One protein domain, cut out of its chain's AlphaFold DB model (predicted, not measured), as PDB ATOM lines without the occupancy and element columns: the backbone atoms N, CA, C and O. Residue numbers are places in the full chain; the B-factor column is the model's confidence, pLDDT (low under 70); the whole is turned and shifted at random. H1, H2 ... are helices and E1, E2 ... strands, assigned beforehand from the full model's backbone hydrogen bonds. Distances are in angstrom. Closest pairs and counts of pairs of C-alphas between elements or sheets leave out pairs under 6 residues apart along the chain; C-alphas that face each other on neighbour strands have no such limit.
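This is residues 438 to 542 of the 560 residues of the protein "Lipase_3 domain-containing protein" of Coprinopsis cinerea (strain Okayama-7 / 130 / ATCC MYA-4618 / FGSC 9003) (UniProt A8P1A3). One eight-stranded sheet curls and folds back on itself into a flattened, incompletely closed barrel, E1 E2 E3 on one side facing E5 E6 E7 E4 on the other, with E8 as the hinge. The edge strands E1 and E4 come near each other at Val 438; short H1 sits beside the strands, and H2, the last named element of the printed part, lies off the sheet. The printed part has 105 residues, running E1 E2 E3 E4 H1 E5 E6 E7 E8 H2, and is mostly strand. The antiparallel sheet's order is E1 - E2 - E3 - E8 - E5 - E6 - E7 - E4. The whole is compact, with a radius of gyration of the C-alphas of 13.3 A and spans of 40 by 30 by 26 A.

Find C-alpha 438 at (33.622, 2.872, -38.342), where E1 begins; it runs to residue 443, 15.2 A. E2, residues 447 to 454, covers 23.3 A, and E3, 457 to 464, 23.7 A. E4 is 472 to 478, 19.4 A, and H1 is 481 to 484, 5.5 A. Find C-alpha 489 at (36.090, 19.123, -36.461), where E5 begins; it runs to 496, 21.8 A. E6, 500 to 507, covers 22.6 A; E7, 510 to 518, covers 24.1 A and bends by 51 degrees at residue 513. E8, 529 to 536, covers 23.6 A, and H2, 539 to 542, 5.0 A, ends at C-alpha 542, (55.518, 2.970, -44.826).

The sheet is twisted. E1 E2 E3 form a meander, each strand the antiparallel neighbour of the one before: look for N 439 and O 451, 2.9 A, in the hairpin E1 and E2, and N 450 and O 461, 2.8 A, in the hairpin E2 and E3. E3 pairs with E8 through N 460 and O 533, 2.8 A. E8 and E5 stand at 123 degrees, with N 530 and O 491 2.8 A apart. E5 E6 E7 form another meander, with N 492 and O 504 at 2.8 A and N 503 and O 515 at 2.8 A; with E8, neighbour of E5, they form a Greek key, four strands whose first neighbours the fourth. E7 pairs with E4 through N 477 and O 514, 2.8 A. The sheet is a folded sheet, its two leaves facing each other; across them, the closest C-alphas of E1 and E4, those of Val 438 and Pro 474, are 5.4 A apart. H1 is on the sheet, over none of its strands, at a height over the sheet of 6.0 A; its closest C-alphas to E8 are Leu 484 and Phe 534, 6.0 A. H2 is not on the sheet. Both helices are too short for any O i to N i+4 pair; in each, the one O i to N i+3 pair is within range.

The C-alphas farthest apart, those of Asp 524 and Ala 542, are 42.2 A apart. The printed part has no cut and no long link. Mean pLDDT of the printed part is 72.7; 35 residues are under 70, among them 463 to 473 and 537 to 542.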
ATOM      1  N   VAL A 438      34.104   1.949 -39.376       80.56
ATOM      2  CA  VAL A 438      33.622   2.872 -38.342       80.56
ATOM      3  C   VAL A 438      33.234   2.089 -37.105       80.56
ATOM      4  O   VAL A 438      32.421   1.169 -37.186       80.56
ATOM      5  N   THR A 439      33.779   2.479 -35.959       80.62
ATOM      6  CA  THR A 439      33.389   1.940 -34.657       80.62
ATOM      7  C   THR A 439      32.964   3.070 -33.736       80.62
ATOM      8  O   THR A 439      33.520   4.166 -33.783       80.62
ATOM      9  N   PHE A 440      31.962   2.807 -32.902       75.62
ATOM     10  CA  PHE A 440      31.575   3.675 -31.798       75.62
ATOM     11  C   PHE A 440      31.387   2.807 -30.564       75.62
ATOM     12  O   PHE A 440      30.519   1.938 -30.541       75.62
ATOM     13  N   GLU A 441      32.213   3.037 -29.553       74.81
ATOM     14  CA  GLU A 441      32.280   2.200 -28.363       74.81
ATOM     15  C   GLU A 441      32.119   3.047 -27.092       74.81
ATOM     16  O   GLU A 441      32.540   4.214 -27.051       74.81
ATOM     17  N   PRO A 442      31.534   2.476 -26.026       66.88
ATOM     18  CA  PRO A 442      31.557   3.095 -24.709       66.88
ATOM     19  C   PRO A 442      33.005   3.258 -24.218       66.88
ATOM     20  O   PRO A 442      33.744   2.291 -24.046       66.88
ATOM     21  N   GLY A 443      33.414   4.495 -23.956       56.06
ATOM     22  CA  GLY A 443      34.675   4.831 -23.302       56.06
ATOM     23  C   GLY A 443      34.572   4.785 -21.773       56.06
ATOM     24  O   GLY A 443      33.492   4.844 -21.182       56.06
ATOM     25  N   HIS A 444      35.717   4.715 -21.088       50.59
ATOM     26  CA  HIS A 444      35.755   4.820 -19.626       50.59
ATOM     27  C   HIS A 444      35.308   6.216 -19.157       50.59
ATOM     28  O   HIS A 444      35.727   7.220 -19.720       50.59
ATOM     29  N   GLY A 445      34.494   6.283 -18.097       49.88
ATOM     30  CA  GLY A 445      34.123   7.549 -17.448       49.88
ATOM     31  C   GLY A 445      32.931   8.303 -18.056       49.88
ATOM     32  O   GLY A 445      32.798   9.495 -17.802       49.88
ATOM     33  N   GLY A 446      32.061   7.637 -18.825       54.72
ATOM     34  CA  GLY A 446      30.881   8.278 -19.434       54.72
ATOM     35  C   GLY A 446      31.203   9.050 -20.715       54.72
ATOM     36  O   GLY A 446      30.570  10.064 -21.011       54.72
ATOM     37  N   PHE A 447      32.216   8.584 -21.443       52.91
ATOM     38  CA  PHE A 447      32.563   9.069 -22.770       52.91
ATOM     39  C   PHE A 447      32.172   8.034 -23.821       52.91
ATOM     40  O   PHE A 447      32.096   6.844 -23.535       52.91
ATOM     41  N   VAL A 448      31.998   8.487 -25.055       63.62
ATOM     42  CA  VAL A 448      31.888   7.649 -26.247       63.62
ATOM     43  C   VAL A 448      33.118   7.905 -27.093       63.62
ATOM     44  O   VAL A 448      33.448   9.065 -27.363       63.62
ATOM     45  N   VAL A 449      33.784   6.830 -27.500       70.25
ATOM     46  CA  VAL A 449      34.940   6.891 -28.391       70.25
ATOM     47  C   VAL A 449      34.531   6.315 -29.733       70.25
ATOM     48  O   VAL A 449      34.079   5.177 -29.818       70.25
ATOM     49  N   GLY A 450      34.665   7.114 -30.784       78.44
ATOM     50  CA  GLY A 450      34.466   6.674 -32.155       78.44
ATOM     51  C   GLY A 450      35.781   6.621 -32.918       78.44
ATOM     52  O   GLY A 450      36.659   7.457 -32.697       78.44
ATOM     53  N   LYS A 451      35.911   5.662 -33.833       82.38
ATOM     54  CA  LYS A 451      37.010   5.598 -34.795       82.38
ATOM     55  C   LYS A 451      36.463   5.460 -36.204       82.38
ATOM     56  O   LYS A 451      35.531   4.700 -36.428       82.38
ATOM     57  N   VAL A 452      37.056   6.188 -37.142       82.06
ATOM     58  CA  VAL A 452      36.807   6.067 -38.582       82.06
ATOM     59  C   VAL A 452      38.146   5.775 -39.242       82.06
ATOM     60  O   VAL A 452      39.035   6.616 -39.200       82.06
ATOM     61  N   ARG A 453      38.314   4.604 -39.848       79.44
ATOM     62  CA  ARG A 453      39.517   4.237 -40.598       79.44
ATOM     63  C   ARG A 453      39.165   4.037 -42.064       79.44
ATOM     64  O   ARG A 453      38.219   3.326 -42.382       79.44
ATOM     65  N   TYR A 454      39.929   4.641 -42.962       79.25
ATOM     66  CA  TYR A 454      39.792   4.430 -44.402       79.25
ATOM     67  C   TYR A 454      41.171   4.523 -45.049       79.25
ATOM     68  O   TYR A 454      41.782   5.582 -45.034       79.25
ATOM     69  N   GLY A 455      41.709   3.423 -45.580       79.19
ATOM     70  CA  GLY A 455      43.103   3.405 -46.046       79.19
ATOM     71  C   GLY A 455      44.086   3.781 -44.924       79.19
ATOM     72  O   GLY A 455      44.093   3.127 -43.885       79.19
ATOM     73  N   HIS A 456      44.880   4.835 -45.143       70.19
ATOM     74  CA  HIS A 456      45.841   5.413 -44.185       70.19
ATOM     75  C   HIS A 456      45.236   6.505 -43.288       70.19
ATOM     76  O   HIS A 456      45.902   7.082 -42.431       70.19
ATOM     77  N   PHE A 457      43.957   6.817 -43.484       72.19
ATOM     78  CA  PHE A 457      43.273   7.850 -42.727       72.19
ATOM     79  C   PHE A 457      42.711   7.276 -41.430       72.19
ATOM     80  O   PHE A 457      41.973   6.285 -41.461       72.19
ATOM     81  N   LEU A 458      42.991   7.945 -40.308       77.06
ATOM     82  CA  LEU A 458      42.394   7.656 -39.009       77.06
ATOM     83  C   LEU A 458      41.709   8.901 -38.437       77.06
ATOM     84  O   LEU A 458      42.324   9.934 -38.179       77.06
ATOM     85  N   GLY A 459      40.403   8.779 -38.238       80.31
ATOM     86  CA  GLY A 459      39.556   9.702 -37.505       80.31
ATOM     87  C   GLY A 459      39.295   9.185 -36.100       80.31
ATOM     88  O   GLY A 459      38.838   8.058 -35.938       80.31
ATOM     89  N   GLU A 460      39.535  10.008 -35.088       78.50
ATOM     90  CA  GLU A 460      39.178   9.730 -33.698       78.50
ATOM     91  C   GLU A 460      38.126  10.720 -33.220       78.50
ATOM     92  O   GLU A 460      38.203  11.919 -33.494       78.50
ATOM     93  N   ILE A 461      37.125  10.214 -32.509       79.50
ATOM     94  CA  ILE A 461      35.951  10.960 -32.066       79.50
ATOM     95  C   ILE A 461      35.811  10.743 -30.568       79.50
ATOM     96  O   ILE A 461      35.828   9.607 -30.103       79.50
ATOM     97  N   VAL A 462      35.634  11.822 -29.816       72.94
ATOM     98  CA  VAL A 462      35.373  11.771 -28.378       72.94
ATOM     99  C   VAL A 462      34.143  12.608 -28.074       72.94
ATOM    100  O   VAL A 462      34.079  13.794 -28.402       72.94
ATOM    101  N   ALA A 463      33.156  11.998 -27.427       69.38
ATOM    102  CA  ALA A 463      31.930  12.665 -27.016       69.38
ATOM    103  C   ALA A 463      31.614  12.376 -25.547       69.38
ATOM    104  O   ALA A 463      31.911  11.297 -25.042       69.38
ATOM    105  N   LEU A 464      31.009  13.342 -24.857       58.25
ATOM    106  CA  LEU A 464      30.490  13.156 -23.502       58.25
ATOM    107  C   LEU A 464      29.086  12.557 -23.587       58.25
ATOM    108  O   LEU A 464      28.196  13.158 -24.193       58.25
ATOM    109  N   GLY A 465      28.883  11.399 -22.968       65.38
ATOM    110  CA  GLY A 465      27.599  10.711 -22.953       65.38
ATOM    111  C   GLY A 465      27.731   9.194 -22.931       65.38
ATOM    112  O   GLY A 465      28.820   8.627 -22.886       65.38
ATOM    113  N   THR A 466      26.582   8.538 -22.962       67.62
ATOM    114  CA  THR A 466      26.431   7.089 -23.085       67.62
ATOM    115  C   THR A 466      26.004   6.757 -24.510       67.62
ATOM    116  O   THR A 466      25.258   7.508 -25.136       67.62
ATOM    117  N   LEU A 467      26.496   5.635 -25.026       69.62
ATOM    118  CA  LEU A 467      26.060   5.070 -26.295       69.62
ATOM    119  C   LEU A 467      25.937   3.559 -26.111       69.62
ATOM    120  O   LEU A 467      26.866   2.930 -25.608       69.62
ATOM    121  N   SER A 468      24.789   2.995 -26.482       68.81
ATOM    122  CA  SER A 468      24.618   1.541 -26.576       68.81
ATOM    123  C   SER A 468      25.517   0.985 -27.680       68.81
ATOM    124  O   SER A 468      25.763   1.679 -28.660       68.81
ATOM    125  N   GLU A 469      26.011  -0.248 -27.561       66.19
ATOM    126  CA  GLU A 469      26.863  -0.837 -28.604       66.19
ATOM    127  C   GLU A 469      26.191  -0.767 -29.988       66.19
ATOM    128  O   GLU A 469      25.063  -1.228 -30.180       66.19
ATOM    129  N   VAL A 470      26.888  -0.180 -30.967       65.56
ATOM    130  CA  VAL A 470      26.419  -0.068 -32.355       65.56
ATOM    131  C   VAL A 470      27.371  -0.871 -33.236       65.56
ATOM    132  O   VAL A 470      28.547  -0.537 -33.335       65.56
ATOM    133  N   SER A 471      26.890  -1.959 -33.845       57.69
ATOM    134  CA  SER A 471      27.772  -2.978 -34.449       57.69
ATOM    135  C   SER A 471      27.407  -3.384 -35.886       57.69
ATOM    136  O   SER A 471      28.143  -4.150 -36.505       57.69
ATOM    137  N   GLN A 472      26.313  -2.886 -36.476       61.28
ATOM    138  CA  GLN A 472      25.877  -3.378 -37.790       61.28
ATOM    139  C   GLN A 472      26.018  -2.337 -38.906       61.28
ATOM    140  O   GLN A 472      25.462  -1.241 -38.847       61.28
ATOM    141  N   ASN A 473      26.739  -2.742 -39.958       65.06
ATOM    142  CA  ASN A 473      26.902  -2.042 -41.236       65.06
ATOM    143  C   ASN A 473      27.306  -0.559 -41.124       65.06
ATOM    144  O   ASN A 473      26.583   0.303 -41.633       65.06
ATOM    145  N   PRO A 474      28.452  -0.244 -40.493       76.94
ATOM    146  CA  PRO A 474      28.973   1.111 -40.506       76.94
ATOM    147  C   PRO A 474      29.223   1.596 -41.940       76.94
ATOM    148  O   PRO A 474      29.834   0.900 -42.750       76.94
ATOM    149  N   GLN A 475      28.763   2.803 -42.252       81.69
ATOM    150  CA  GLN A 475      28.998   3.478 -43.524       81.69
ATOM    151  C   GLN A 475      29.563   4.867 -43.261       81.69
ATOM    152  O   GLN A 475      29.073   5.589 -42.395       81.69
ATOM    153  N   PHE A 476      30.569   5.254 -44.040       83.88
ATOM    154  CA  PHE A 476      31.148   6.588 -43.995       83.88
ATOM    155  C   PHE A 476      31.002   7.267 -45.356       83.88
ATOM    156  O   PHE A 476      31.330   6.690 -46.396       83.88
ATOM    157  N   PHE A 477      30.483   8.490 -45.332       83.06
ATOM    158  CA  PHE A 477      30.217   9.324 -46.496       83.06
ATOM    159  C   PHE A 477      31.007  10.615 -46.343       83.06
ATOM    160  O   PHE A 477      30.823  11.330 -45.360       83.06
ATOM    161  N   CYS A 478      31.865  10.941 -47.302       78.62
ATOM    162  CA  CYS A 478      32.682  12.150 -47.261       78.62
ATOM    163  C   CYS A 478      32.927  12.670 -48.682       78.62
ATOM    164  O   CYS A 478      33.088  11.868 -49.599       78.62
ATOM    165  N   ASP A 479      32.941  13.996 -48.861       67.12
ATOM    166  CA  ASP A 479      33.221  14.625 -50.164       67.12
ATOM    167  C   ASP A 479      34.711  14.570 -50.531       67.12
ATOM    168  O   ASP A 479      35.066  14.419 -51.698       67.12
ATOM    169  N   SER A 480      35.587  14.715 -49.536       71.62
ATOM    170  CA  SER A 480      37.044  14.680 -49.674       71.62
ATOM    171  C   SER A 480      37.659  14.453 -48.296       71.62
ATOM    172  O   SER A 480      37.302  15.138 -47.337       71.62
ATOM    173  N   MET A 481      38.604  13.513 -48.197       70.75
ATOM    174  CA  MET A 481      39.330  13.290 -46.943       70.75
ATOM    175  C   MET A 481      40.162  14.520 -46.564       70.75
ATOM    176  O   MET A 481      40.267  14.816 -45.378       70.75
ATOM    177  N   GLU A 482      40.664  15.294 -47.540       65.88
ATOM    178  CA  GLU A 482      41.380  16.553 -47.287       65.88
ATOM    179  C   GLU A 482      40.521  17.593 -46.549       65.88
ATOM    180  O   GLU A 482      41.051  18.363 -45.750       65.88
ATOM    181  N   ALA A 483      39.195  17.589 -46.741       68.31
ATOM    182  CA  ALA A 483      38.282  18.501 -46.043       68.31
ATOM    183  C   ALA A 483      38.192  18.240 -44.526       68.31
ATOM    184  O   ALA A 483      37.746  19.108 -43.778       68.31
ATOM    185  N   LEU A 484      38.624  17.059 -44.072       67.25
ATOM    186  CA  LEU A 484      38.663  16.676 -42.662       67.25
ATOM    187  C   LEU A 484      40.015  16.994 -41.992       67.25
ATOM    188  O   LEU A 484      40.132  16.849 -40.772       67.25
ATOM    189  N   TYR A 485      41.034  17.430 -42.743       62.22
ATOM    190  CA  TYR A 485      42.375  17.692 -42.210       62.22
ATOM    191  C   TYR A 485      42.545  19.088 -41.604       62.22
ATOM    192  O   TYR A 485      42.090  20.098 -42.136       62.22
ATOM    193  N   GLY A 486      43.324  19.147 -40.518       50.50
ATOM    194  CA  GLY A 486      43.986  20.376 -40.062       50.50
ATOM    195  C   GLY A 486      43.092  21.439 -39.416       50.50
ATOM    196  O   GLY A 486      43.569  22.548 -39.180       50.50
ATOM    197  N   LYS A 487      41.829  21.127 -39.111       54.12
ATOM    198  CA  LYS A 487      40.873  22.050 -38.480       54.12
ATOM    199  C   LYS A 487      40.163  21.397 -37.291       54.12
ATOM    200  O   LYS A 487      40.191  20.178 -37.131       54.12
ATOM    201  N   GLU A 488      39.575  22.215 -36.415       52.00
ATOM    202  CA  GLU A 488      38.667  21.714 -35.380       52.00
ATOM    203  C   GLU A 488      37.432  21.121 -36.058       52.00
ATOM    204  O   GLU A 488      36.661  21.840 -36.694       52.00
ATOM    205  N   ASN A 489      37.244  19.811 -35.910       70.81
ATOM    206  CA  ASN A 489      36.090  19.123 -36.461       70.81
ATOM    207  C   ASN A 489      35.132  18.789 -35.313       70.81
ATOM    208  O   ASN A 489      35.514  18.188 -34.299       70.81
ATOM    209  N   HIS A 490      33.865  19.144 -35.471       77.06
ATOM    210  CA  HIS A 490      32.822  18.796 -34.515       77.06
ATOM    211  C   HIS A 490      32.032  17.591 -35.008       77.06
ATOM    212  O   HIS A 490      31.734  17.477 -36.193       77.06
ATOM    213  N   ALA A 491      31.652  16.713 -34.089       79.94
ATOM    214  CA  ALA A 491      30.753  15.603 -34.357       79.94
ATOM    215  C   ALA A 491      29.382  15.908 -33.745       79.94
ATOM    216  O   ALA A 491      29.280  16.202 -32.552       79.94
ATOM    217  N   VAL A 492      28.320  15.838 -34.544       81.06
ATOM    218  CA  VAL A 492      26.932  15.940 -34.081       81.06
ATOM    219  C   VAL A 492      26.282  14.581 -34.221       81.06
ATOM    220  O   VAL A 492      26.255  14.005 -35.302       81.06
ATOM    221  N   PHE A 493      25.760  14.083 -33.112       84.62
ATOM    222  CA  PHE A 493      25.186  12.753 -33.005       84.62
ATOM    223  C   PHE A 493      23.664  12.864 -33.033       84.62
ATOM    224  O   PHE A 493      23.074  13.754 -32.416       84.62
ATOM    225  N   SER A 494      23.024  11.957 -33.755       85.06
ATOM    226  CA  SER A 494      21.570  11.865 -33.838       85.06
ATOM    227  C   SER A 494      21.141  10.417 -34.041       85.06
ATOM    228  O   SER A 494      21.913   9.600 -34.540       85.06
ATOM    229  N   VAL A 495      19.911  10.097 -33.641       83.81
ATOM    230  CA  VAL A 495      19.299   8.787 -33.886       83.81
ATOM    231  C   VAL A 495      18.230   8.949 -34.954       83.81
ATOM    232  O   VAL A 495      17.299   9.740 -34.794       83.81
ATOM    233  N   LYS A 496      18.355   8.186 -36.035       82.31
ATOM    234  CA  LYS A 496      17.362   8.077 -37.098       82.31
ATOM    235  C   LYS A 496      16.585   6.771 -36.940       82.31
ATOM    236  O   LYS A 496      17.168   5.716 -36.685       82.31
ATOM    237  N   ASP A 497      15.264   6.861 -37.072       83.62
ATOM    238  CA  ASP A 497      14.325   5.728 -37.045       83.62
ATOM    239  C   ASP A 497      14.443   4.838 -35.788       83.62
ATOM    240  O   ASP A 497      14.149   3.648 -35.827       83.62
ATOM    241  N   GLY A 498      14.926   5.408 -34.676       83.31
ATOM    242  CA  GLY A 498      15.149   4.716 -33.398       83.31
ATOM    243  C   GLY A 498      16.366   3.784 -33.355       83.31
ATOM    244  O   GLY A 498      16.797   3.425 -32.268       83.31
ATOM    245  N   LYS A 499      16.956   3.425 -34.503       84.50
ATOM    246  CA  LYS A 499      17.937   2.321 -34.606       84.50
ATOM    247  C   LYS A 499      19.224   2.646 -35.351       84.50
ATOM    248  O   LYS A 499      20.137   1.823 -35.399       84.50
ATOM    249  N   THR A 500      19.299   3.815 -35.978       84.44
ATOM    250  CA  THR A 500      20.465   4.224 -36.765       84.44
ATOM    251  C   THR A 500      21.134   5.413 -36.105       84.44
ATOM    252  O   THR A 500      20.559   6.495 -36.049       84.44
ATOM    253  N   LEU A 501      22.359   5.220 -35.628       84.56
ATOM    254  CA  LEU A 501      23.220   6.306 -35.196       84.56
ATOM    255  C   LEU A 501      23.746   7.036 -36.431       84.56
ATOM    256  O   LEU A 501      24.374   6.425 -37.293       84.56
ATOM    257  N   GLU A 502      23.522   8.342 -36.497       88.38
ATOM    258  CA  GLU A 502      24.106   9.226 -37.499       88.38
ATOM    259  C   GLU A 502      25.019  10.241 -36.808       88.38
ATOM    260  O   GLU A 502      24.587  10.989 -35.927       88.38
ATOM    261  N   VAL A 503      26.287  10.264 -37.222       87.62
ATOM    262  CA  VAL A 503      27.311  11.191 -36.739       87.62
ATOM    263  C   VAL A 503      27.742  12.088 -37.888       87.62
ATOM    264  O   VAL A 503      28.379  11.638 -38.838       87.62
ATOM    265  N   ARG A 504      27.375  13.364 -37.814       87.81
ATOM    266  CA  ARG A 504      27.700  14.387 -38.813       87.81
ATOM    267  C   ARG A 504      28.959  15.131 -38.400       87.81
ATOM    268  O   ARG A 504      29.048  15.603 -37.268       87.81
ATOM    269  N   PHE A 505      29.901  15.250 -39.323       84.19
ATOM    270  CA  PHE A 505      31.178  15.919 -39.117       84.19
ATOM    271  C   PHE A 505      31.099  17.327 -39.689       84.19
ATOM    272  O   PHE A 505      30.844  17.498 -40.883       84.19
ATOM    273  N   ILE A 506      31.292  18.323 -38.827       78.06
ATOM    274  CA  ILE A 506      31.148  19.740 -39.143       78.06
ATOM    275  C   ILE A 506      32.509  20.419 -39.041       78.06
ATOM    276  O   ILE A 506      33.151  20.360 -37.991       78.06
ATOM    277  N   VAL A 507      32.909  21.089 -40.117       72.56
ATOM    278  CA  VAL A 507      34.144  21.874 -40.226       72.56
ATOM    279  C   VAL A 507      33.769  23.250 -40.751       72.56
ATOM    280  O   VAL A 507      33.074  23.344 -41.759       72.56
ATOM    281  N   ASP A 508      34.176  24.313 -40.054       65.44
ATOM    282  CA  ASP A 508      33.830  25.701 -40.404       65.44
ATOM    283  C   ASP A 508      32.316  25.907 -40.670       65.44
ATOM    284  O   ASP A 508      31.917  26.497 -41.674       65.44
ATOM    285  N   ASP A 509      31.465  25.373 -39.782       63.41
ATOM    286  CA  ASP A 509      29.992  25.379 -39.887       63.41
ATOM    287  C   ASP A 509      29.404  24.636 -41.109       63.41
ATOM    288  O   ASP A 509      28.212  24.759 -41.409       63.41
ATOM    289  N   GLN A 510      30.202  23.817 -41.800       68.19
ATOM    290  CA  GLN A 510      29.758  23.001 -42.931       68.19
ATOM    291  C   GLN A 510      29.840  21.509 -42.623       68.19
ATOM    292  O   GLN A 510      30.844  21.020 -42.115       68.19
ATOM    293  N   GLU A 511      28.785  20.764 -42.955       80.12
ATOM    294  CA  GLU A 511      28.804  19.302 -42.888       80.12
ATOM    295  C   GLU A 511      29.666  18.742 -44.027       80.12
ATOM    296  O   GLU A 511      29.290  18.816 -45.196       80.12
ATOM    297  N   VAL A 512      30.805  18.144 -43.693       80.50
ATOM    298  CA  VAL A 512      31.789  17.635 -44.669       80.50
ATOM    299  C   VAL A 512      31.815  16.108 -44.755       80.50
ATOM    300  O   VAL A 512      32.241  15.546 -45.763       80.50
ATOM    301  N   ALA A 513      31.327  15.423 -43.717       84.31
ATOM    302  CA  ALA A 513      31.190  13.974 -43.711       84.31
ATOM    303  C   ALA A 513      30.033  13.512 -42.821       84.31
ATOM    304  O   ALA A 513      29.564  14.248 -41.950       84.31
ATOM    305  N   VAL A 514      29.597  12.270 -43.018       87.88
ATOM    306  CA  VAL A 514      28.596  11.592 -42.191       87.88
ATOM    307  C   VAL A 514      29.014  10.141 -41.990       87.88
ATOM    308  O   VAL A 514      29.304   9.437 -42.955       87.88
ATOM    309  N   ALA A 515      29.007   9.677 -40.746       86.12
ATOM    310  CA  ALA A 515      29.076   8.264 -40.406       86.12
ATOM    311  C   ALA A 515      27.690   7.771 -39.993       86.12
ATOM    312  O   ALA A 515      26.973   8.453 -39.259       86.12
ATOM    313  N   ARG A 516      27.321   6.573 -40.438       87.19
ATOM    314  CA  ARG A 516      26.094   5.888 -40.035       87.19
ATOM    315  C   ARG A 516      26.430   4.509 -39.517       87.19
ATOM    316  O   ARG A 516      27.236   3.822 -40.130       87.19
ATOM    317  N   ALA A 517      25.793   4.103 -38.433       83.12
ATOM    318  CA  ALA A 517      25.862   2.739 -37.938       83.12
ATOM    319  C   ALA A 517      24.485   2.340 -37.404       83.12
ATOM    320  O   ALA A 517      23.828   3.130 -36.728       83.12
ATOM    321  N   SER A 518      24.031   1.133 -37.726       82.19
ATOM    322  CA  SER A 518      22.731   0.633 -37.284       82.19
ATOM    323  C   SER A 518      22.896  -0.423 -36.193       82.19
ATOM    324  O   SER A 518      23.936  -1.074 -36.064       82.19
ATOM    325  N   THR A 519      21.847  -0.605 -35.401       79.19
ATOM    326  CA  THR A 519      21.739  -1.675 -34.405       79.19
ATOM    327  C   THR A 519      20.391  -2.390 -34.532       79.19
ATOM    328  O   THR A 519      19.437  -1.870 -35.115       79.19
ATOM    329  N   SER A 520      20.325  -3.630 -34.044       78.44
ATOM    330  CA  SER A 520      19.084  -4.407 -33.975       78.44
ATOM    331  C   SER A 520      18.132  -3.902 -32.883       78.44
ATOM    332  O   SER A 520      16.911  -4.058 -33.013       78.44
ATOM    333  N   GLU A 521      18.691  -3.291 -31.836       81.19
ATOM    334  CA  GLU A 521      17.981  -2.737 -30.678       81.19
ATOM    335  C   GLU A 521      17.757  -1.225 -30.833       81.19
ATOM    336  O   GLU A 521      18.381  -0.586 -31.677       81.19
ATOM    337  N   ASP A 522      16.838  -0.651 -30.058       82.81
ATOM    338  CA  ASP A 522      16.606   0.797 -30.082       82.81
ATOM    339  C   ASP A 522      17.740   1.541 -29.353       82.81
ATOM    340  O   ASP A 522      18.282   1.081 -28.347       82.81
ATOM    341  N   ILE A 523      18.127   2.703 -29.882       79.81
ATOM    342  CA  ILE A 523      19.156   3.563 -29.297       79.81
ATOM    343  C   ILE A 523      18.476   4.572 -28.368       79.81
ATOM    344  O   ILE A 523      18.020   5.631 -28.801       79.81
ATOM    345  N   ASP A 524      18.442   4.254 -27.077       75.00
ATOM    346  CA  ASP A 524      17.756   5.073 -26.070       75.00
ATOM    347  C   ASP A 524      18.521   6.350 -25.689       75.00
ATOM    348  O   ASP A 524      17.928   7.337 -25.247       75.00
ATOM    349  N   GLN A 525      19.850   6.331 -25.817       75.25
ATOM    350  CA  GLN A 525      20.725   7.442 -25.446       75.25
ATOM    351  C   GLN A 525      21.881   7.574 -26.431       75.25
ATOM    352  O   GLN A 525      22.533   6.593 -26.791       75.25
ATOM    353  N   VAL A 526      22.144   8.816 -26.833       77.88
ATOM    354  CA  VAL A 526      23.324   9.201 -27.602       77.88
ATOM    355  C   VAL A 526      23.897  10.491 -27.030       77.88
ATOM    356  O   VAL A 526      23.137  11.330 -26.528       77.88
ATOM    357  N   PRO A 527      25.215  10.717 -27.146       72.94
ATOM    358  CA  PRO A 527      25.765  12.055 -27.001       72.94
ATOM    359  C   PRO A 527      25.034  13.014 -27.938       72.94
ATOM    360  O   PRO A 527      24.519  12.603 -28.968       72.94
ATOM    361  N   THR A 528      24.999  14.303 -27.625       72.25
ATOM    362  CA  THR A 528      24.498  15.299 -28.591       72.25
ATOM    363  C   THR A 528      25.638  15.843 -29.451       72.25
ATOM    364  O   THR A 528      25.436  16.213 -30.607       72.25
ATOM    365  N   ARG A 529      26.851  15.918 -28.884       73.75
ATOM    366  CA  ARG A 529      28.031  16.526 -29.510       73.75
ATOM    367  C   ARG A 529      29.320  15.838 -29.072       73.75
ATOM    368  O   ARG A 529      29.434  15.399 -27.929       73.75
ATOM    369  N   GLY A 530      30.300  15.830 -29.963       70.81
ATOM    370  CA  GLY A 530      31.668  15.407 -29.703       70.81
ATOM    371  C   GLY A 530      32.677  16.251 -30.467       70.81
ATOM    372  O   GLY A 530      32.326  17.077 -31.313       70.81
ATOM    373  N   VAL A 531      33.944  16.035 -30.152       71.31
ATOM    374  CA  VAL A 531      35.086  16.573 -30.889       71.31
ATOM    375  C   VAL A 531      35.687  15.429 -31.685       71.31
ATOM    376  O   VAL A 531      35.718  14.295 -31.211       71.31
ATOM    377  N   CYS A 532      36.149  15.711 -32.894       72.75
ATOM    378  CA  CYS A 532      36.822  14.717 -33.710       72.75
ATOM    379  C   CYS A 532      38.081  15.280 -34.356       72.75
ATOM    380  O   CYS A 532      38.222  16.488 -34.544       72.75
ATOM    381  N   ARG A 533      39.013  14.390 -34.673       74.06
ATOM    382  CA  ARG A 533      40.274  14.716 -35.331       74.06
ATOM    383  C   ARG A 533      40.564  13.660 -36.376       74.06
ATOM    384  O   ARG A 533      40.458  12.481 -36.070       74.06
ATOM    385  N   PHE A 534      40.961  14.089 -37.565       74.94
ATOM    386  CA  PHE A 534      41.435  13.199 -38.618       74.94
ATOM    387  C   PHE A 534      42.915  13.463 -38.867       74.94
ATOM    388  O   PHE A 534      43.365  14.613 -38.845       74.94
ATOM    389  N   TYR A 535      43.673  12.388 -39.035       71.75
ATOM    390  CA  TYR A 535      45.102  12.421 -39.299       71.75
ATOM    391  C   TYR A 535      45.522  11.205 -40.132       71.75
ATOM    392  O   TYR A 535      44.769  10.243 -40.278       71.75
ATOM    393  N   ASP A 536      46.721  11.282 -40.708       73.44
ATOM    394  CA  ASP A 536      47.377  10.145 -41.356       73.44
ATOM    395  C   ASP A 536      47.972   9.242 -40.266       73.44
ATOM    396  O   ASP A 536      48.658   9.738 -39.368       73.44
ATOM    397  N   ASP A 537      47.682   7.942 -40.296       66.50
ATOM    398  CA  ASP A 537      48.166   6.989 -39.293       66.50
ATOM    399  C   ASP A 537      49.598   6.483 -39.550       66.50
ATOM    400  O   ASP A 537      50.074   5.584 -38.853       66.50
ATOM    401  N   GLY A 538      50.303   7.085 -40.518       58.81
ATOM    402  CA  GLY A 538      51.706   6.805 -40.837       58.81
ATOM    403  C   GLY A 538      51.894   5.587 -41.741       58.81
ATOM    404  O   GLY A 538      53.021   5.234 -42.094       58.81
ATOM    405  N   THR A 539      50.805   4.940 -42.167       54.28
ATOM    406  CA  THR A 539      50.890   3.860 -43.156       54.28
ATOM    407  C   THR A 539      51.255   4.378 -44.547       54.28
ATOM    408  O   THR A 539      51.867   3.626 -45.305       54.28
ATOM    409  N   LEU A 540      50.989   5.652 -44.872       42.22
ATOM    410  CA  LEU A 540      51.433   6.257 -46.130       42.22
ATOM    411  C   LEU A 540      52.963   6.373 -46.201       42.22
ATOM    412  O   LEU A 540      53.525   5.965 -47.204       42.22
ATOM    413  N   GLU A 541      53.655   6.786 -45.130       45.91
ATOM    414  CA  GLU A 541      55.132   6.794 -45.086       45.91
ATOM    415  C   GLU A 541      55.720   5.385 -45.267       45.91
ATOM    416  O   GLU A 541      56.710   5.201 -45.979       45.91
ATOM    417  N   ALA A 542      55.095   4.362 -44.673       43.06
ATOM    418  CA  ALA A 542      55.518   2.970 -44.826       43.06
ATOM    419  C   ALA A 542      55.235   2.414 -46.237       43.06
ATOM    420  O   ALA A 542      56.033   1.643 -46.778       43.06
TER     421      ALA A 542